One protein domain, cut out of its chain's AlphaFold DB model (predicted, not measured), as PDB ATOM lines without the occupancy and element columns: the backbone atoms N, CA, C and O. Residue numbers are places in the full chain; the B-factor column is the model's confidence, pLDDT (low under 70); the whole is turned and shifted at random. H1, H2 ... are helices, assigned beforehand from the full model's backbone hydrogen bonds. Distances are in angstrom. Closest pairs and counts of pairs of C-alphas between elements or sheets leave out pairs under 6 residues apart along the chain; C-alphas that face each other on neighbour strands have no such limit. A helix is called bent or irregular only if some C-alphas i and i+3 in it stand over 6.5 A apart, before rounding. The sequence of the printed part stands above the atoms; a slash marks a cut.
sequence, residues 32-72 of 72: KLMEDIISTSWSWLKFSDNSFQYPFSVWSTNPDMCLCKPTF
ATOM      1  N   LYS A  32    -104.126  10.181  -6.949       95.50
ATOM      2  CA  LYS A  32    -104.011  11.324  -7.860       95.50
ATOM      3  C   LYS A  32    -102.688  12.070  -7.693       95.50
ATOM      4  O   LYS A  32    -102.062  12.425  -8.690       95.50
ATOM      5  N   LEU A  33    -102.241  12.298  -6.454       97.00
ATOM      6  CA  LEU A  33    -100.945  12.932  -6.195       97.00
ATOM      7  C   LEU A  33     -99.797  12.127  -6.821       97.00
ATOM      8  O   LEU A  33     -98.927  12.714  -7.462       97.00
ATOM      9  N   MET A  34     -99.793  10.802  -6.663       97.19
ATOM     10  CA  MET A  34     -98.738   9.950  -7.222       97.19
ATOM     11  C   MET A  34     -98.743   9.965  -8.755       97.19
ATOM     12  O   MET A  34     -97.684  10.130  -9.359       97.19
ATOM     13  N   GLU A  35     -99.913   9.874  -9.392       97.06
ATOM     14  CA  GLU A  35    -100.048  10.014 -10.850       97.06
ATOM     15  C   GLU A  35     -99.517  11.361 -11.350       97.06
ATOM     16  O   GLU A  35     -98.756  11.421 -12.321       97.06
ATOM     17  N   ASP A  36     -99.890  12.447 -10.669       97.94
ATOM     18  CA  ASP A  36     -99.468  13.794 -11.031       97.94
ATOM     19  C   ASP A  36     -97.951  13.958 -10.865       97.94
ATOM     20  O   ASP A  36     -97.318  14.602 -11.701       97.94
ATOM     21  N   ILE A  37     -97.347  13.367  -9.826       98.12
ATOM     22  CA  ILE A  37     -95.889  13.352  -9.634       98.12
ATOM     23  C   ILE A  37     -95.206  12.622 -10.791       98.12
ATOM     24  O   ILE A  37     -94.274  13.169 -11.384       98.12
ATOM     25  N   ILE A  38     -95.665  11.415 -11.138       97.12
ATOM     26  CA  ILE A  38     -95.072  10.602 -12.211       97.12
ATOM     27  C   ILE A  38     -95.178  11.333 -13.558       97.12
ATOM     28  O   ILE A  38     -94.187  11.435 -14.279       97.12
ATOM     29  N   SER A  39     -96.346  11.896 -13.872       97.75
ATOM     30  CA  SER A  39     -96.590  12.639 -15.116       97.75
ATOM     31  C   SER A  39     -95.794  13.947 -15.199       97.75
ATOM     32  O   SER A  39     -95.143  14.228 -16.212       97.75
ATOM     33  N   THR A  40     -95.784  14.733 -14.119       98.31
ATOM     34  CA  THR A  40     -95.086  16.028 -14.071       98.31
ATOM     35  C   THR A  40     -93.578  15.842 -14.153       98.31
ATOM     36  O   THR A  40     -92.926  16.508 -14.953       98.31
ATOM     37  N   SER A  41     -93.018  14.911 -13.374       97.12
ATOM     38  CA  SER A  41     -91.575  14.642 -13.383       97.12
ATOM     39  C   SER A  41     -91.083  14.183 -14.755       97.12
ATOM     40  O   SER A  41     -90.083  14.712 -15.233       97.12
ATOM     41  N   TRP A  42     -91.810  13.291 -15.435       97.25
ATOM     42  CA  TRP A  42     -91.480  12.883 -16.803       97.25
ATOM     43  C   TRP A  42     -91.518  14.050 -17.787       97.25
ATOM     44  O   TRP A  42     -90.578  14.250 -18.556       97.25
ATOM     45  N   SER A  43     -92.599  14.832 -17.747       97.00
ATOM     46  CA  SER A  43     -92.797  15.962 -18.659       97.00
ATOM     47  C   SER A  43     -91.698  17.007 -18.484       97.00
ATOM     48  O   SER A  43     -91.160  17.519 -19.465       97.00
ATOM     49  N   TRP A  44     -91.322  17.294 -17.237       96.88
ATOM     50  CA  TRP A  44     -90.261  18.245 -16.926       96.88
ATOM     51  C   TRP A  44     -88.888  17.707 -17.301       96.88
ATOM     52  O   TRP A  44     -88.105  18.454 -17.873       96.88
ATOM     53  N   LEU A  45     -88.603  16.423 -17.060       94.94
ATOM     54  CA  LEU A  45     -87.352  15.798 -17.495       94.94
ATOM     55  C   LEU A  45     -87.188  15.891 -19.011       94.94
ATOM     56  O   LEU A  45     -86.163  16.386 -19.473       94.94
ATOM     57  N   LYS A  46     -88.227  15.514 -19.763       93.38
ATOM     58  CA  LYS A  46     -88.245  15.564 -21.228       93.38
ATOM     59  C   LYS A  46     -88.071  16.980 -21.785       93.38
ATOM     60  O   LYS A  46     -87.485  17.144 -22.846       93.38
ATOM     61  N   PHE A  47     -88.575  17.992 -21.080       93.00
ATOM     62  CA  PHE A  47     -88.387  19.396 -21.452       93.00
ATOM     63  C   PHE A  47     -87.007  19.940 -21.048       93.00
ATOM     64  O   PHE A  47     -86.432  20.760 -21.754       93.00
ATOM     65  N   SER A  48     -86.479  19.507 -19.900       90.12
ATOM     66  CA  SER A  48     -85.239  20.035 -19.316       90.12
ATOM     67  C   SER A  48     -83.959  19.434 -19.899       90.12
ATOM     68  O   SER A  48     -82.897  20.038 -19.780       90.12
ATOM     69  N   ASP A  49     -84.044  18.240 -20.486       88.56
ATOM     70  CA  ASP A  49     -82.896  17.478 -20.965       88.56
ATOM     71  C   ASP A  49     -83.238  16.821 -22.306       88.56
ATOM     72  O   ASP A  49     -83.942  15.814 -22.360       88.56
ATOM     73  N   ASN A  50     -82.699  17.370 -23.400       85.12
ATOM     74  CA  ASN A  50     -82.920  16.853 -24.756       85.12
ATOM     75  C   ASN A  50     -82.432  15.408 -24.941       85.12
ATOM     76  O   ASN A  50     -82.873  14.723 -25.862       85.12
ATOM     77  N   SER A  51     -81.532  14.928 -24.079       87.62
ATOM     78  CA  SER A  51     -81.057  13.546 -24.112       87.62
ATOM     79  C   SER A  51     -82.013  12.577 -23.401       87.62
ATOM     80  O   SER A  51     -81.956  11.363 -23.609       87.62
ATOM     81  N   PHE A  52     -82.950  13.089 -22.595       89.88
ATOM     82  CA  PHE A  52     -83.970  12.293 -21.920       89.88
ATOM     83  C   PHE A  52     -85.077  11.871 -22.903       89.88
ATOM     84  O   PHE A  52     -86.143  12.474 -22.996       89.88
ATOM     85  N   GLN A  53     -84.821  10.792 -23.641       88.56
ATOM     86  CA  GLN A  53     -85.714  10.263 -24.684       88.56
ATOM     87  C   GLN A  53     -86.571   9.071 -24.215       88.56
ATOM     88  O   GLN A  53     -87.136   8.339 -25.026       88.56
ATOM     89  N   TYR A  54     -86.688   8.850 -22.902       93.31
ATOM     90  CA  TYR A  54     -87.466   7.729 -22.370       93.31
ATOM     91  C   TYR A  54     -88.977   7.941 -22.577       93.31
ATOM     92  O   TYR A  54     -89.512   8.982 -22.177       93.31
ATOM     93  N   PRO A  55     -89.707   6.963 -23.148       94.31
ATOM     94  CA  PRO A  55     -91.165   7.007 -23.219       94.31
ATOM     95  C   PRO A  55     -91.804   7.053 -21.827       94.31
ATOM     96  O   PRO A  55     -91.256   6.504 -20.869       94.31
ATOM     97  N   PHE A  56     -92.999   7.644 -21.726       95.50
ATOM     98  CA  PHE A  56     -93.724   7.731 -20.455       95.50
ATOM     99  C   PHE A  56     -93.978   6.353 -19.831       95.50
ATOM    100  O   PHE A  56     -93.800   6.195 -18.632       95.50
ATOM    101  N   SER A  57     -94.310   5.343 -20.640       95.38
ATOM    102  CA  SER A  57     -94.553   3.969 -20.175       95.38
ATOM    103  C   SER A  57     -93.335   3.326 -19.503       95.38
ATOM    104  O   SER A  57     -93.477   2.580 -18.535       95.38
ATOM    105  N   VAL A  58     -92.128   3.622 -19.996       94.56
ATOM    106  CA  VAL A  58     -90.879   3.132 -19.397       94.56
ATOM    107  C   VAL A  58     -90.631   3.857 -18.079       94.56
ATOM    108  O   VAL A  58     -90.385   3.212 -17.062       94.56
ATOM    109  N   TRP A  59     -90.779   5.184 -18.084       95.31
ATOM    110  CA  TRP A  59     -90.634   6.016 -16.892       95.31
ATOM    111  C   TRP A  59     -91.603   5.634 -15.769       95.31
ATOM    112  O   TRP A  59     -91.187   5.508 -14.623       95.31
ATOM    113  N   SER A  60     -92.886   5.439 -16.082       95.38
ATOM    114  CA  SER A  60     -93.918   5.148 -15.085       95.38
ATOM    115  C   SER A  60     -93.741   3.783 -14.429       95.38
ATOM    116  O   SER A  60     -94.240   3.570 -13.329       95.38
ATOM    117  N   THR A  61     -93.056   2.862 -15.110       94.75
ATOM    118  CA  THR A  61     -92.839   1.496 -14.628       94.75
ATOM    119  C   THR A  61     -91.509   1.371 -13.885       94.75
ATOM    120  O   THR A  61     -91.475   0.758 -12.826       94.75
ATOM    121  N   ASN A  62     -90.426   1.963 -14.412       91.75
ATOM    122  CA  ASN A  62     -89.065   1.837 -13.871       91.75
ATOM    123  C   ASN A  62     -88.304   3.182 -13.925       91.75
ATOM    124  O   ASN A  62     -87.391   3.361 -14.743       91.75
ATOM    125  N   PRO A  63     -88.679   4.166 -13.088       89.75
ATOM    126  CA  PRO A  63     -88.075   5.500 -13.112       89.75
ATOM    127  C   PRO A  63     -86.604   5.497 -12.667       89.75
ATOM    128  O   PRO A  63     -85.806   6.297 -13.154       89.75
ATOM    129  N   ASP A  64     -86.216   4.570 -11.794       87.38
ATOM    130  CA  ASP A  64     -84.840   4.336 -11.348       87.38
ATOM    131  C   ASP A  64     -83.891   4.048 -12.524       87.38
ATOM    132  O   ASP A  64     -82.827   4.664 -12.634       87.38
ATOM    133  N   MET A  65     -84.311   3.203 -13.471       87.69
ATOM    134  CA  MET A  65     -83.532   2.909 -14.676       87.69
ATOM    135  C   MET A  65     -83.320   4.163 -15.539       87.69
ATOM    136  O   MET A  65     -82.231   4.376 -16.078       87.69
ATOM    137  N   CYS A  66     -84.350   5.003 -15.668       89.12
ATOM    138  CA  CYS A  66     -84.304   6.225 -16.473       89.12
ATOM    139  C   CYS A  66     -83.428   7.324 -15.849       89.12
ATOM    140  O   CYS A  66     -82.869   8.155 -16.570       89.12
ATOM    141  N   LEU A  67     -83.314   7.341 -14.518       87.88
ATOM    142  CA  LEU A  67     -82.524   8.328 -13.777       87.88
ATOM    143  C   LEU A  67     -81.039   7.966 -13.702       87.88
ATOM    144  O   LEU A  67     -80.201   8.867 -13.763       87.88
ATOM    145  N   CYS A  68     -80.719   6.676 -13.583       80.44
ATOM    146  CA  CYS A  68     -79.355   6.198 -13.347       80.44
ATOM    147  C   CYS A  68     -78.530   5.993 -14.625       80.44
ATOM    148  O   CYS A  68     -77.303   5.944 -14.553       80.44
ATOM    149  N   LYS A  69     -79.163   5.870 -15.800       70.31
ATOM    150  CA  LYS A  69     -78.419   5.683 -17.052       70.31
ATOM    151  C   LYS A  69     -77.789   7.000 -17.539       70.31
ATOM    152  O   LYS A  69     -78.517   7.994 -17.691       70.31
ATOM    153  N   PRO A  70     -76.472   7.015 -17.831       57.81
ATOM    154  CA  PRO A  70     -75.863   8.124 -18.544       57.81
ATOM    155  C   PRO A  70     -76.517   8.218 -19.921       57.81
ATOM    156  O   PRO A  70     -76.693   7.220 -20.621       57.81
ATOM    157  N   THR A  71     -76.960   9.418 -20.259       58.44
ATOM    158  CA  THR A  71     -77.440   9.733 -21.593       58.44
ATOM    159  C   THR A  71     -76.216  10.013 -22.463       58.44
ATOM    160  O   THR A  71     -75.425  10.888 -22.119       58.44
ATOM    161  N   PHE A  72     -76.018   9.188 -23.494       44.38
ATOM    162  CA  PHE A  72     -74.939   9.321 -24.477       44.38
ATOM    163  C   PHE A  72     -75.307  10.338 -25.555       44.38
ATOM    164  O   PHE A  72     -76.511  10.401 -25.901       44.38
TER     165      PHE A  72
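What this domain is: This is residues 32 to 72 of the 72 residues of an uncharacterized protein of Cajanus cajan (UniProt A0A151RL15). One long helix, H1, makes most of the length, and the chain folds back from its end so that two short helices, H2 and H3, lie over the same side of it, set to each other as a corner. H2 packs on residues 38 to 42 of H1, H3 follows after a single residue and comes near H1, and the closing residues 69 to 72 run on to the far end of the longest axis. The printed part has 41 residues with three named helices, in the order H1, H2, H3, and no named strand; the class is all helix. The whole is compact, with a radius of gyration of the C-alphas of 9.9 A, yet elongated, spanning 34 by 19 by 13 A.

Where its parts are: Find C-alpha 32 at (-104.011, 11.324, -7.860); from there H1, residues 32 to 48, runs 23.7 A from first to last C-alpha and ends at C-alpha 48, at (-85.239, 20.035, -19.316). Look next at residues 56 to 61, which are H2, 8.6 A from first to last C-alpha. H3, residues 63 to 68, is 8.8 A long by the same measure and ends at C-alpha 68, at (-79.355, 6.198, -13.347). None of the three helices is bent or irregular.

How they stand to each other: Begin with H1 and look at its residues 38 to 42, with which alone it touches H2. The closest C-alphas of the two helices are those of Ile 38 and Ser 60, 6.3 A apart. H1 and H2 stand at a steep tilt of 51 degrees and run opposite ways. Move on to H2 and H3, which are close but not clearly touching, with 2 pairs of C-alphas within 8 A. Their closest C-alphas, those of Trp 59 and Cys 66, are 6.3 A apart, and their lines are about perpendicular, at 83 degrees. H1 and H3 are near each other, with 5 pairs of C-alphas within 10 A and no pair within 8 A. In the backbones of H1, H2 and H3, each O i to N i+4 pair is within hydrogen-bond range.

The domain as a whole: The two C-alphas farthest apart are those of Lys 32 and Phe 72, the first and last printed, at 33.5 A. The printed part has no cut and ends at residue 72, the chain's last residue. Between H1 and H2 you will find a short link of 7 residues, 49 to 55, and between H2 and H3 a tight link, Asn 62; no link is long. The mean pLDDT of the printed part is 89.7, and the model's confidence is low, under 70, at residues 70 to 72.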